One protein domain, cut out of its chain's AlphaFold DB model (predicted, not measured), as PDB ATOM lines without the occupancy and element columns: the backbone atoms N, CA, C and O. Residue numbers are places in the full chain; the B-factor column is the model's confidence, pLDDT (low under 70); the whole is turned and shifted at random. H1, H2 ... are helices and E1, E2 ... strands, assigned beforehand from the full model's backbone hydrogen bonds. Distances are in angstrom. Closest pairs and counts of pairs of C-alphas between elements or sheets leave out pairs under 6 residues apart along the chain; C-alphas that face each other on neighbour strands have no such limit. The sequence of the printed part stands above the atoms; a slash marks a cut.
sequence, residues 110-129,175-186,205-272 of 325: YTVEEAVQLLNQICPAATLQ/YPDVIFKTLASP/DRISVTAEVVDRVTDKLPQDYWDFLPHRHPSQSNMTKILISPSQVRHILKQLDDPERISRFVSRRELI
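This is residues 110 to 129, 175 to 186 and 205 to 272 of the 325 residues of an uncharacterized protein of Aegilops tauschii (UniProt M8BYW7). A small, strongly twisted sheet of three strands has H1 over one face, along E1; a long loop, residues 214 to 240, lies toward one end of the longest axis, and the short helices H4 and H5 lie toward the other. H3 follows the last strand with no contact to H4, and H2 comes close to H3. The printed part has 100 residues, with five named helices and three named strands that follow along the chain as H1, H2, E1, E2, E3, H3, H4, H5; the sheet's order is E1, E2, E3, all antiparallel. The class is mixed, helices and strands, with under half of the residues in named elements. The whole is compact, with a radius of gyration of the C-alphas of 13.8 A and spans of 41 by 37 by 24 A.

H1, residues 112 to 119, is on the sheet at a height of 7.3 A, over E1, residues 178 to 183; on the local plane they stand at 1 degrees, and their closest C-alphas, of Val 116 and Phe 180, are 5.8 A apart. E1 is antiparallel to E2, residues 208 to 213, with N 181 and O 210 within hydrogen-bond range at 2.9 A. E2 and E3, residues 241 to 244, form an antiparallel hairpin, with N 244 and O 209 at 2.8 A. The sheet is only just strongly twisted, its C-alphas lying up to 4.1 A off the best plane. H3, residues 246 to 254, is not on the sheet; it is close to H1 but not clearly touching, at a steep tilt of 42 degrees, the same way, the closest C-alphas being Leu 119 and Leu 253, 7.7 A. H2, residues 126 to 129, is close to H3 but not clearly touching, C-alphas Thr 127 and Ile 252 being closest at 6.0 A. H4, residues 259 to 263, and H5, residues 269 to 272, are close but not clearly touching, with C-alphas Ile 262 and Arg 269 closest at 6.6 A. H3 and H5 are near each other. In H1, H3 and H4 every O i to N i+4 pair is within hydrogen-bond range; H2 and H5 are too short for such a pair.

H1 begins at C-alpha 112, (162.146, 134.990, 77.862), and is 10.4 A long; H2 is four residues. E1 measures 15.4 A, E2 16.6 A and E3 9.8 A, with C-alpha 241 at (150.007, 123.743, 86.178). H3 is 12.0 A long; H4 and H5 are short, and H5 ends at C-alpha 272, (163.087, 134.632, 71.636).

The C-alphas farthest apart, of Asp 219 and Ser 267, are 41.1 A apart. Residues 130 to 174 and 187 to 204 are not printed, with gaps of 15.3 A and 8.3 A between the C-alphas at the cuts. The link from E2 to E3 is long. Mean pLDDT of the printed part is 78.6; 23 residues are under 70, among them 125 to 129 and 231 to 238.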
ATOM      1  N   TYR A 110     167.724 136.447  77.895       83.38
ATOM      2  CA  TYR A 110     167.481 137.889  77.873       83.38
ATOM      3  C   TYR A 110     166.107 138.296  77.348       83.38
ATOM      4  O   TYR A 110     165.753 139.454  77.497       83.38
ATOM      5  N   THR A 111     165.370 137.398  76.684       87.00
ATOM      6  CA  THR A 111     164.092 137.755  76.033       87.00
ATOM      7  C   THR A 111     162.932 136.839  76.436       87.00
ATOM      8  O   THR A 111     161.898 136.775  75.764       87.00
ATOM      9  N   VAL A 112     163.140 135.988  77.444       86.81
ATOM     10  CA  VAL A 112     162.146 134.990  77.862       86.81
ATOM     11  C   VAL A 112     160.959 135.636  78.570       86.81
ATOM     12  O   VAL A 112     159.831 135.163  78.426       86.81
ATOM     13  N   GLU A 113     161.189 136.719  79.310       87.81
ATOM     14  CA  GLU A 113     160.138 137.427  80.034       87.81
ATOM     15  C   GLU A 113     159.205 138.138  79.056       87.81
ATOM     16  O   GLU A 113     157.989 138.034  79.175       87.81
ATOM     17  N   GLU A 114     159.761 138.751  78.018       89.50
ATOM     18  CA  GLU A 114     159.057 139.372  76.900       89.50
ATOM     19  C   GLU A 114     158.231 138.337  76.134       89.50
ATOM     20  O   GLU A 114     157.088 138.595  75.752       89.50
ATOM     21  N   ALA A 115     158.765 137.124  75.958       89.44
ATOM     22  CA  ALA A 115     158.008 136.022  75.379       89.44
ATOM     23  C   ALA A 115     156.814 135.625  76.261       89.44
ATOM     24  O   ALA A 115     155.727 135.391  75.739       89.44
ATOM     25  N   VAL A 116     156.985 135.578  77.586       90.75
ATOM     26  CA  VAL A 116     155.898 135.303  78.539       90.75
ATOM     27  C   VAL A 116     154.862 136.429  78.559       90.75
ATOM     28  O   VAL A 116     153.664 136.152  78.559       90.75
ATOM     29  N   GLN A 117     155.290 137.690  78.512       91.12
ATOM     30  CA  GLN A 117     154.389 138.836  78.391       91.12
ATOM     31  C   GLN A 117     153.556 138.740  77.111       91.12
ATOM     32  O   GLN A 117     152.336 138.852  77.170       91.12
ATOM     33  N   LEU A 118     154.187 138.437  75.973       89.31
ATOM     34  CA  LEU A 118     153.491 138.220  74.706       89.31
ATOM     35  C   LEU A 118     152.502 137.046  74.781       89.31
ATOM     36  O   LEU A 118     151.386 137.160  74.271       89.31
ATOM     37  N   LEU A 119     152.879 135.937  75.431       89.25
ATOM     38  CA  LEU A 119     151.996 134.784  75.650       89.25
ATOM     39  C   LEU A 119     150.757 135.140  76.490       89.25
ATOM     40  O   LEU A 119     149.671 134.641  76.220       89.25
ATOM     41  N   ASN A 120     150.891 136.029  77.472       90.44
ATOM     42  CA  ASN A 120     149.764 136.494  78.288       90.44
ATOM     43  C   ASN A 120     148.842 137.485  77.556       90.44
ATOM     44  O   ASN A 120     147.775 137.816  78.060       90.44
ATOM     45  N   GLN A 121     149.225 137.957  76.365       85.94
ATOM     46  CA  GLN A 121     148.416 138.853  75.528       85.94
ATOM     47  C   GLN A 121     147.700 138.119  74.385       85.94
ATOM     48  O   GLN A 121     147.062 138.752  73.535       85.94
ATOM     49  N   ILE A 122     147.853 136.795  74.282       83.38
ATOM     50  CA  ILE A 122     147.236 135.975  73.234       83.38
ATOM     51  C   ILE A 122     146.194 135.032  73.824       83.38
ATOM     52  O   ILE A 122     146.351 134.497  74.915       83.38
ATOM     53  N   CYS A 123     145.140 134.774  73.051       83.50
ATOM     54  CA  CYS A 123     144.175 133.738  73.388       83.50
ATOM     55  C   CYS A 123     144.766 132.359  73.021       83.50
ATOM     56  O   CYS A 123     145.084 132.157  71.843       83.50
ATOM     57  N   PRO A 124     144.874 131.385  73.947       77.75
ATOM     58  CA  PRO A 124     145.438 130.063  73.650       77.75
ATOM     59  C   PRO A 124     144.747 129.355  72.474       77.75
ATOM     60  O   PRO A 124     145.417 128.752  71.638       77.75
ATOM     61  N   ALA A 125     143.425 129.507  72.331       66.75
ATOM     62  CA  ALA A 125     142.644 128.908  71.243       66.75
ATOM     63  C   ALA A 125     142.681 129.656  69.898       66.75
ATOM     64  O   ALA A 125     142.269 129.074  68.893       66.75
ATOM     65  N   ALA A 126     143.233 130.874  69.814       63.97
ATOM     66  CA  ALA A 126     143.525 131.481  68.506       63.97
ATOM     67  C   ALA A 126     144.542 130.628  67.707       63.97
ATOM     68  O   ALA A 126     144.571 130.662  66.477       63.97
ATOM     69  N   THR A 127     145.313 129.805  68.430       55.38
ATOM     70  CA  THR A 127     146.245 128.770  67.952       55.38
ATOM     71  C   THR A 127     145.537 127.473  67.490       55.38
ATOM     72  O   THR A 127     146.156 126.540  66.981       55.38
ATOM     73  N   LEU A 128     144.232 127.331  67.735       54.06
ATOM     74  CA  LEU A 128     143.462 126.126  67.398       54.06
ATOM     75  C   LEU A 128     142.507 126.372  66.231       54.06
ATOM     76  O   LEU A 128     142.445 125.555  65.314       54.06
ATOM     77  N   GLN A 129     141.818 127.515  66.226       51.56
ATOM     78  CA  GLN A 129     140.826 127.852  65.196       51.56
ATOM     79  C   GLN A 129     141.444 127.927  63.787       51.56
ATOM     80  O   GLN A 129     140.870 127.423  62.824       51.56
ATOM     81  N   TYR A 175     136.184 127.756  79.584       85.62
ATOM     82  CA  TYR A 175     137.480 127.432  80.162       85.62
ATOM     83  C   TYR A 175     138.040 128.586  80.998       85.62
ATOM     84  O   TYR A 175     137.958 129.738  80.565       85.62
ATOM     85  N   PRO A 176     138.658 128.287  82.157       86.06
ATOM     86  CA  PRO A 176     139.329 129.295  82.969       86.06
ATOM     87  C   PRO A 176     140.570 129.858  82.264       86.06
ATOM     88  O   PRO A 176     141.186 129.194  81.420       86.06
ATOM     89  N   ASP A 177     140.961 131.070  82.652       86.31
ATOM     90  CA  ASP A 177     142.088 131.776  82.044       86.31
ATOM     91  C   ASP A 177     143.425 131.060  82.305       86.31
ATOM     92  O   ASP A 177     143.666 130.491  83.374       86.31
ATOM     93  N   VAL A 178     144.307 131.106  81.303       88.94
ATOM     94  CA  VAL A 178     145.674 130.575  81.375       88.94
ATOM     95  C   VAL A 178     146.634 131.733  81.597       88.94
ATOM     96  O   VAL A 178     146.655 132.674  80.807       88.94
ATOM     97  N   ILE A 179     147.480 131.632  82.618       91.25
ATOM     98  CA  ILE A 179     148.601 132.544  82.832       91.25
ATOM     99  C   ILE A 179     149.926 131.829  82.599       91.25
ATOM    100  O   ILE A 179     150.201 130.758  83.146       91.25
ATOM    101  N   PHE A 180     150.776 132.447  81.793       92.25
ATOM    102  CA  PHE A 180     152.141 132.019  81.559       92.25
ATOM    103  C   PHE A 180     153.074 132.715  82.545       92.25
ATOM    104  O   PHE A 180     152.965 133.921  82.782       92.25
ATOM    105  N   LYS A 181     154.007 131.955  83.121       91.12
ATOM    106  CA  LYS A 181     155.000 132.452  84.080       91.12
ATOM    107  C   LYS A 181     156.376 131.889  83.771       91.12
ATOM    108  O   LYS A 181     156.506 130.721  83.405       91.12
ATOM    109  N   THR A 182     157.400 132.704  83.995       87.81
ATOM    110  CA  THR A 182     158.785 132.239  84.047       87.81
ATOM    111  C   THR A 182     159.048 131.636  85.425       87.81
ATOM    112  O   THR A 182     158.807 132.262  86.456       87.81
ATOM    113  N   LEU A 183     159.547 130.407  85.455       77.31
ATOM    114  CA  LEU A 183     160.148 129.795  86.627       77.31
ATOM    115  C   LEU A 183     161.665 129.914  86.504       77.31
ATOM    116  O   LEU A 183     162.289 129.208  85.712       77.31
ATOM    117  N   ALA A 184     162.239 130.788  87.323       63.88
ATOM    118  CA  ALA A 184     163.630 130.677  87.735       63.88
ATOM    119  C   ALA A 184     163.690 129.732  88.946       63.88
ATOM    120  O   ALA A 184     162.811 129.764  89.813       63.88
ATOM    121  N   SER A 185     164.684 128.848  88.993       49.94
ATOM    122  CA  SER A 185     164.862 127.932  90.121       49.94
ATOM    123  C   SER A 185     165.123 128.737  91.402       49.94
ATOM    124  O   SER A 185     166.121 129.440  91.478       49.94
ATOM    125  N   PRO A 186     164.300 128.627  92.460       42.69
ATOM    126  CA  PRO A 186     164.603 129.276  93.721       42.69
ATOM    127  C   PRO A 186     165.634 128.426  94.467       42.69
ATOM    128  O   PRO A 186     165.279 127.593  95.300       42.69
ATOM    129  N   ASP A 205     170.122 129.965  86.175       50.44
ATOM    130  CA  ASP A 205     168.931 129.241  86.593       50.44
ATOM    131  C   ASP A 205     168.279 128.612  85.361       50.44
ATOM    132  O   ASP A 205     168.224 129.212  84.288       50.44
ATOM    133  N   ARG A 206     167.791 127.372  85.484       57.91
ATOM    134  CA  ARG A 206     167.034 126.721  84.408       57.91
ATOM    135  C   ARG A 206     165.747 127.503  84.159       57.91
ATOM    136  O   ARG A 206     164.711 127.178  84.736       57.91
ATOM    137  N   ILE A 207     165.818 128.512  83.297       70.75
ATOM    138  CA  ILE A 207     164.675 129.312  82.884       70.75
ATOM    139  C   ILE A 207     163.681 128.373  82.212       70.75
ATOM    140  O   ILE A 207     163.921 127.812  81.142       70.75
ATOM    141  N   SER A 208     162.564 128.183  82.893       81.81
ATOM    142  CA  SER A 208     161.470 127.321  82.482       81.81
ATOM    143  C   SER A 208     160.216 128.169  82.335       81.81
ATOM    144  O   SER A 208     160.037 129.125  83.081       81.81
ATOM    145  N   VAL A 209     159.329 127.838  81.402       88.81
ATOM    146  CA  VAL A 209     158.040 128.531  81.258       88.81
ATOM    147  C   VAL A 209     156.934 127.581  81.682       88.81
ATOM    148  O   VAL A 209     156.917 126.426  81.260       88.81
ATOM    149  N   THR A 210     156.004 128.048  82.508       89.81
ATOM    150  CA  THR A 210     154.819 127.278  82.899       89.81
ATOM    151  C   THR A 210     153.545 127.965  82.467       89.81
ATOM    152  O   THR A 210     153.473 129.188  82.535       89.81
ATOM    153  N   ALA A 211     152.539 127.180  82.085       90.19
ATOM    154  CA  ALA A 211     151.155 127.637  82.050       90.19
ATOM    155  C   ALA A 211     150.444 127.162  83.313       90.19
ATOM    156  O   ALA A 211     150.585 126.008  83.724       90.19
ATOM    157  N   GLU A 212     149.688 128.064  83.913       90.81
ATOM    158  CA  GLU A 212     148.902 127.844  85.115       90.81
ATOM    159  C   GLU A 212     147.471 128.295  84.856       90.81
ATOM    160  O   GLU A 212     147.244 129.266  84.137       90.81
ATOM    161  N   VAL A 213     146.513 127.603  85.457       88.94
ATOM    162  CA  VAL A 213     145.134 128.085  85.517       88.94
ATOM    163  C   VAL A 213     145.056 129.197  86.563       88.94
ATOM    164  O   VAL A 213     145.567 129.026  87.671       88.94
ATOM    165  N   VAL A 214     144.479 130.347  86.201       82.94
ATOM    166  CA  VAL A 214     144.407 131.531  87.080       82.94
ATOM    167  C   VAL A 214     143.507 131.276  88.288       82.94
ATOM    168  O   VAL A 214     143.890 131.589  89.418       82.94
ATOM    169  N   ASP A 215     142.348 130.663  88.062       75.56
ATOM    170  CA  ASP A 215     141.377 130.395  89.115       75.56
ATOM    171  C   ASP A 215     141.646 129.072  89.830       75.56
ATOM    172  O   ASP A 215     142.093 128.080  89.243       75.56
ATOM    173  N   ARG A 216     141.328 129.040  91.129       63.03
ATOM    174  CA  ARG A 216     141.289 127.795  91.900       63.03
ATOM    175  C   ARG A 216     140.088 126.984  91.433       63.03
ATOM    176  O   ARG A 216     139.006 127.093  91.996       63.03
ATOM    177  N   VAL A 217     140.288 126.185  90.393       63.28
ATOM    178  CA  VAL A 217     139.257 125.272  89.909       63.28
ATOM    179  C   VAL A 217     139.039 124.209  90.985       63.28
ATOM    180  O   VAL A 217     139.942 123.431  91.292       63.28
ATOM    181  N   THR A 218     137.864 124.227  91.611       58.06
ATOM    182  CA  THR A 218     137.421 123.190  92.556       58.06
ATOM    183  C   THR A 218     137.011 121.910  91.828       58.06
ATOM    184  O   THR A 218     137.095 120.825  92.398       58.06
ATOM    185  N   ASP A 219     136.638 122.042  90.554       64.94
ATOM    186  CA  ASP A 219     136.206 120.962  89.674       64.94
ATOM    187  C   ASP A 219     137.329 120.454  88.756       64.94
ATOM    188  O   ASP A 219     138.369 121.091  88.559       64.94
ATOM    189  N   LYS A 220     137.133 119.266  88.175       74.62
ATOM    190  CA  LYS A 220     138.089 118.686  87.221       74.62
ATOM    191  C   LYS A 220     138.139 119.529  85.946       74.62
ATOM    192  O   LYS A 220     137.101 119.843  85.367       74.62
ATOM    193  N   LEU A 221     139.350 119.843  85.483       81.38
ATOM    194  CA  LEU A 221     139.541 120.526  84.206       81.38
ATOM    195  C   LEU A 221     139.057 119.637  83.047       81.38
ATOM    196  O   LEU A 221     139.300 118.425  83.071       81.38
ATOM    197  N   PRO A 222     138.428 120.217  82.010       83.31
ATOM    198  CA  PRO A 222     138.092 119.497  80.786       83.31
ATOM    199  C   PRO A 222     139.322 118.814  80.176       83.31
ATOM    200  O   PRO A 222     140.424 119.365  80.186       83.31
ATOM    201  N   GLN A 223     139.140 117.608  79.630       81.38
ATOM    202  CA  GLN A 223     140.250 116.787  79.125       81.38
ATOM    203  C   GLN A 223     141.020 117.466  77.978       81.38
ATOM    204  O   GLN A 223     142.222 117.251  77.837       81.38
ATOM    205  N   ASP A 224     140.334 118.307  77.206       84.06
ATOM    206  CA  ASP A 224     140.853 119.064  76.066       84.06
ATOM    207  C   ASP A 224     141.355 120.476  76.439       84.06
ATOM    208  O   ASP A 224     141.765 121.251  75.575       84.06
ATOM    209  N   TYR A 225     141.374 120.832  77.732       85.62
ATOM    210  CA  TYR A 225     141.768 122.168  78.208       85.62
ATOM    211  C   TYR A 225     143.207 122.563  77.834       85.62
ATOM    212  O   TYR A 225     143.542 123.743  77.764       85.62
ATOM    213  N   TRP A 226     144.089 121.601  77.589       86.00
ATOM    214  CA  TRP A 226     145.492 121.859  77.249       86.00
ATOM    215  C   TRP A 226     145.827 121.523  75.784       86.00
ATOM    216  O   TRP A 226     147.005 121.506  75.420       86.00
ATOM    217  N   ASP A 227     144.824 121.278  74.935       85.31
ATOM    218  CA  ASP A 227     145.012 120.802  73.552       85.31
ATOM    219  C   ASP A 227     145.617 121.850  72.610       85.31
ATOM    220  O   ASP A 227     146.097 121.527  71.522       85.31
ATOM    221  N   PHE A 228     145.686 123.114  73.039       82.81
ATOM    222  CA  PHE A 228     146.436 124.150  72.327       82.81
ATOM    223  C   PHE A 228     147.954 123.887  72.305       82.81
ATOM    224  O   PHE A 228     148.679 124.522  71.534       82.81
ATOM    225  N   LEU A 229     148.452 122.954  73.126       84.88
ATOM    226  CA  LEU A 229     149.851 122.539  73.140       84.88
ATOM    227  C   LEU A 229     150.076 121.274  72.298       84.88
ATOM    228  O   LEU A 229     149.508 120.223  72.593       84.88
ATOM    229  N   PRO A 230     150.969 121.316  71.293       75.62
ATOM    230  CA  PRO A 230     151.259 120.149  70.471       75.62
ATOM    231  C   PRO A 230     151.968 119.041  71.265       75.62
ATOM    232  O   PRO A 230     152.723 119.309  72.206       75.62
ATOM    233  N   HIS A 231     151.763 117.797  70.811       67.75
ATOM    234  CA  HIS A 231     152.433 116.570  71.281       67.75
ATOM    235  C   HIS A 231     152.227 116.256  72.766       67.75
ATOM    236  O   HIS A 231     153.054 115.601  73.400       67.75
ATOM    237  N   ARG A 232     151.109 116.712  73.328       65.38
ATOM    238  CA  ARG A 232     150.691 116.322  74.664       65.38
ATOM    239  C   ARG A 232     149.973 114.977  74.579       65.38
ATOM    240  O   ARG A 232     148.985 114.846  73.864       65.38
ATOM    241  N   HIS A 233     150.475 113.976  75.299       54.81
ATOM    242  CA  HIS A 233     149.669 112.795  75.608       54.81
ATOM    243  C   HIS A 233     148.513 113.227  76.521       54.81
ATOM    244  O   HIS A 233     148.723 114.143  77.323       54.81
ATOM    245  N   PRO A 234     147.316 112.620  76.414       54.28
ATOM    246  CA  PRO A 234     146.175 112.983  77.248       54.28
ATOM    247  C   PRO A 234     146.598 112.930  78.719       54.28
ATOM    248  O   PRO A 234     146.902 111.869  79.263       54.28
ATOM    249  N   SER A 235     146.726 114.106  79.336       54.91
ATOM    250  CA  SER A 235     147.184 114.217  80.716       54.91
ATOM    251  C   SER A 235     146.131 113.637  81.641       54.91
ATOM    252  O   SER A 235     144.939 113.818  81.399       54.91
ATOM    253  N   GLN A 236     146.573 113.025  82.738       54.50
ATOM    254  CA  GLN A 236     145.708 112.723  83.875       54.50
ATOM    255  C   GLN A 236     144.881 113.965  84.259       54.50
ATOM    256  O   GLN A 236     145.392 115.087  84.247       54.50
ATOM    257  N   SER A 237     143.598 113.763  84.561       55.72
ATOM    258  CA  SER A 237     142.503 114.744  84.448       55.72
ATOM    259  C   SER A 237     142.536 115.976  85.376       55.72
ATOM    260  O   SER A 237     141.544 116.686  85.457       55.72
ATOM    261  N   ASN A 238     143.624 116.261  86.100       66.62
ATOM    262  CA  ASN A 238     143.615 117.249  87.195       66.62
ATOM    263  C   ASN A 238     144.826 118.212  87.205       66.62
ATOM    264  O   ASN A 238     145.129 118.815  88.233       66.62
ATOM    265  N   MET A 239     145.575 118.349  86.106       77.62
ATOM    266  CA  MET A 239     146.755 119.229  86.086       77.62
ATOM    267  C   MET A 239     146.372 120.706  85.910       77.62
ATOM    268  O   MET A 239     146.020 121.119  84.807       77.62
ATOM    269  N   THR A 240     146.525 121.508  86.968       84.12
ATOM    270  CA  THR A 240     146.312 122.973  86.964       84.12
ATOM    271  C   THR A 240     147.555 123.778  86.570       84.12
ATOM    272  O   THR A 240     147.462 124.966  86.272       84.12
ATOM    273  N   LYS A 241     148.727 123.139  86.554       86.69
ATOM    274  CA  LYS A 241     150.007 123.743  86.178       86.69
ATOM    275  C   LYS A 241     150.813 122.783  85.325       86.69
ATOM    276  O   LYS A 241     150.921 121.601  85.648       86.69
ATOM    277  N   ILE A 242     151.412 123.304  84.260       86.75
ATOM    278  CA  ILE A 242     152.175 122.511  83.300       86.75
ATOM    279  C   ILE A 242     153.463 123.223  82.896       86.75
ATOM    280  O   ILE A 242     153.512 124.449  82.809       86.75
ATOM    281  N   LEU A 243     154.509 122.441  82.633       87.06
ATOM    282  CA  LEU A 243     155.756 122.932  82.051       87.06
ATOM    283  C   LEU A 243     155.625 122.996  80.528       87.06
ATOM    284  O   LEU A 243     155.168 122.039  79.904       87.06
ATOM    285  N   ILE A 244     156.058 124.107  79.941       87.50
ATOM    286  CA  ILE A 244     156.024 124.344  78.501       87.50
ATOM    287  C   ILE A 244     157.447 124.378  77.960       87.50
ATOM    288  O   ILE A 244     158.302 125.134  78.423       87.50
ATOM    289  N   SER A 245     157.692 123.567  76.937       86.81
ATOM    290  CA  SER A 245     158.967 123.562  76.226       86.81
ATOM    291  C   SER A 245     159.117 124.782  75.297       86.81
ATOM    292  O   SER A 245     158.122 125.287  74.764       86.81
ATOM    293  N   PRO A 246     160.355 125.212  74.989       89.12
ATOM    294  CA  PRO A 246     160.609 126.253  73.989       89.12
ATOM    295  C   PRO A 246     159.960 125.961  72.628       89.12
ATOM    296  O   PRO A 246     159.420 126.861  71.986       89.12
ATOM    297  N   SER A 247     159.940 124.692  72.207       87.94
ATOM    298  CA  SER A 247     159.277 124.239  70.976       87.94
ATOM    299  C   SER A 247     157.766 124.456  70.992       87.94
ATOM    300  O   SER A 247     157.205 124.893  69.986       87.94
ATOM    301  N   GLN A 248     157.107 124.209  72.126       89.12
ATOM    302  CA  GLN A 248     155.676 124.472  72.284       89.12
ATOM    303  C   GLN A 248     155.380 125.974  72.259       89.12
ATOM    304  O   GLN A 248     154.489 126.394  71.528       89.12
ATOM    305  N   VAL A 249     156.170 126.803  72.950       89.06
ATOM    306  CA  VAL A 249     156.009 128.266  72.865       89.06
ATOM    307  C   VAL A 249     156.221 128.754  71.432       89.06
ATOM    308  O   VAL A 249     155.431 129.548  70.926       89.06
ATOM    309  N   ARG A 250     157.235 128.233  70.727       88.75
ATOM    310  CA  ARG A 250     157.475 128.570  69.316       88.75
ATOM    311  C   ARG A 250     156.297 128.197  68.433       88.75
ATOM    312  O   ARG A 250     156.007 128.934  67.492       88.75
ATOM    313  N   HIS A 251     155.636 127.078  68.720       86.44
ATOM    314  CA  HIS A 251     154.424 126.675  68.020       86.44
ATOM    315  C   HIS A 251     153.300 127.690  68.235       86.44
ATOM    316  O   HIS A 251     152.777 128.199  67.248       86.44
ATOM    317  N   ILE A 252     153.006 128.041  69.490       86.19
ATOM    318  CA  ILE A 252     151.976 129.028  69.841       86.19
ATOM    319  C   ILE A 252     152.254 130.364  69.140       86.19
ATOM    320  O   ILE A 252     151.419 130.869  68.398       86.19
ATOM    321  N   LEU A 253     153.474 130.897  69.273       85.56
ATOM    322  CA  LEU A 253     153.845 132.182  68.674       85.56
ATOM    323  C   LEU A 253     153.961 132.140  67.139       85.56
ATOM    324  O   LEU A 253     153.987 133.188  66.500       85.56
ATOM    325  N   LYS A 254     154.083 130.957  66.509       82.00
ATOM    326  CA  LYS A 254     154.051 130.817  65.034       82.00
ATOM    327  C   LYS A 254     152.669 131.014  64.477       82.00
ATOM    328  O   LYS A 254     152.555 131.499  63.358       82.00
ATOM    329  N   GLN A 255     151.666 130.723  65.275       72.94
ATOM    330  CA  GLN A 255     150.297 131.016  64.945       72.94
ATOM    331  C   GLN A 255     149.940 132.441  65.354       72.94
ATOM    332  O   GLN A 255     148.906 132.667  65.956       72.94
ATOM    333  N   LEU A 256     150.779 133.428  65.071       73.94
ATOM    334  CA  LEU A 256     150.428 134.839  65.195       73.94
ATOM    335  C   LEU A 256     150.741 135.473  63.845       73.94
ATOM    336  O   LEU A 256     151.886 135.410  63.403       73.94
ATOM    337  N   ASP A 257     149.713 136.019  63.192       61.28
ATOM    338  CA  ASP A 257     149.811 136.573  61.829       61.28
ATOM    339  C   ASP A 257     150.283 138.031  61.810       61.28
ATOM    340  O   ASP A 257     150.486 138.589  60.739       61.28
ATOM    341  N   ASP A 258     150.474 138.637  62.985       70.88
ATOM    342  CA  ASP A 258     150.846 140.040  63.147       70.88
ATOM    343  C   ASP A 258     152.287 140.173  63.688       70.88
ATOM    344  O   ASP A 258     152.520 140.038  64.898       70.88
ATOM    345  N   PRO A 259     153.279 140.429  62.810       71.62
ATOM    346  CA  PRO A 259     154.653 140.715  63.209       71.62
ATOM    347  C   PRO A 259     154.791 141.983  64.060       71.62
ATOM    348  O   PRO A 259     155.693 142.032  64.897       71.62
ATOM    349  N   GLU A 260     153.915 142.981  63.895       77.69
ATOM    350  CA  GLU A 260     153.960 144.232  64.663       77.69
ATOM    351  C   GLU A 260     153.582 144.000  66.126       77.69
ATOM    352  O   GLU A 260     154.153 144.599  67.036       77.69
ATOM    353  N   ARG A 261     152.664 143.063  66.390       77.94
ATOM    354  CA  ARG A 261     152.375 142.625  67.762       77.94
ATOM    355  C   ARG A 261     153.594 142.034  68.453       77.94
ATOM    356  O   ARG A 261     153.736 142.222  69.654       77.94
ATOM    357  N   ILE A 262     154.443 141.308  67.726       80.44
ATOM    358  CA  ILE A 262     155.645 140.676  68.287       80.44
ATOM    359  C   ILE A 262     156.751 141.716  68.484       80.44
ATOM    360  O   ILE A 262     157.418 141.695  69.519       80.44
ATOM    361  N   SER A 263     156.917 142.644  67.535       82.94
ATOM    362  CA  SER A 263     157.970 143.668  67.584       82.94
ATOM    363  C   SER A 263     157.834 144.634  68.763       82.94
ATOM    364  O   SER A 263     158.844 145.148  69.236       82.94
ATOM    365  N   ARG A 264     156.617 144.818  69.297       85.75
ATOM    366  CA  ARG A 264     156.365 145.573  70.540       85.75
ATOM    367  C   ARG A 264     157.043 144.977  71.774       85.75
ATOM    368  O   ARG A 264     157.307 145.713  72.716       85.75
ATOM    369  N   PHE A 265     157.296 143.668  71.776       84.56
ATOM    370  CA  PHE A 265     157.932 142.970  72.897       84.56
ATOM    371  C   PHE A 265     159.391 142.645  72.602       84.56
ATOM    372  O   PHE A 265     160.242 142.786  73.469       84.56
ATOM    373  N   VAL A 266     159.697 142.200  71.379       84.00
ATOM    374  CA  VAL A 266     161.051 141.787  70.999       84.00
ATOM    375  C   VAL A 266     161.384 142.329  69.618       84.00
ATOM    376  O   VAL A 266     160.685 142.021  68.654       84.00
ATOM    377  N   SER A 267     162.498 143.060  69.502       83.81
ATOM    378  CA  SER A 267     162.947 143.710  68.255       83.81
ATOM    379  C   SER A 267     162.956 142.765  67.050       83.81
ATOM    380  O   SER A 267     162.603 143.148  65.935       83.81
ATOM    381  N   ARG A 268     163.334 141.502  67.279       84.62
ATOM    382  CA  ARG A 268     163.286 140.425  66.292       84.62
ATOM    383  C   ARG A 268     162.738 139.161  66.929       84.62
ATOM    384  O   ARG A 268     163.297 138.640  67.888       84.62
ATOM    385  N   ARG A 269     161.705 138.583  66.315       84.69
ATOM    386  CA  ARG A 269     161.077 137.325  66.754       84.69
ATOM    387  C   ARG A 269     162.071 136.172  66.959       84.69
ATOM    388  O   ARG A 269     161.875 135.314  67.816       84.69
ATOM    389  N   GLU A 270     163.127 136.139  66.154       86.94
ATOM    390  CA  GLU A 270     164.184 135.126  66.209       86.94
ATOM    391  C   GLU A 270     165.007 135.179  67.502       86.94
ATOM    392  O   GLU A 270     165.644 134.186  67.836       86.94
ATOM    393  N   LEU A 271     164.982 136.300  68.232       89.19
ATOM    394  CA  LEU A 271     165.723 136.463  69.481       89.19
ATOM    395  C   LEU A 271     165.084 135.724  70.650       89.19
ATOM    396  O   LEU A 271     165.805 135.409  71.583       89.19
ATOM    397  N   ILE A 272     163.794 135.371  70.575       89.38
ATOM    398  CA  ILE A 272     163.087 134.632  71.636       89.38
ATOM    399  C   ILE A 272     163.750 133.272  71.919       89.38
ATOM    400  O   ILE A 272     163.710 132.765  73.043       89.38
TER     401      ILE A 272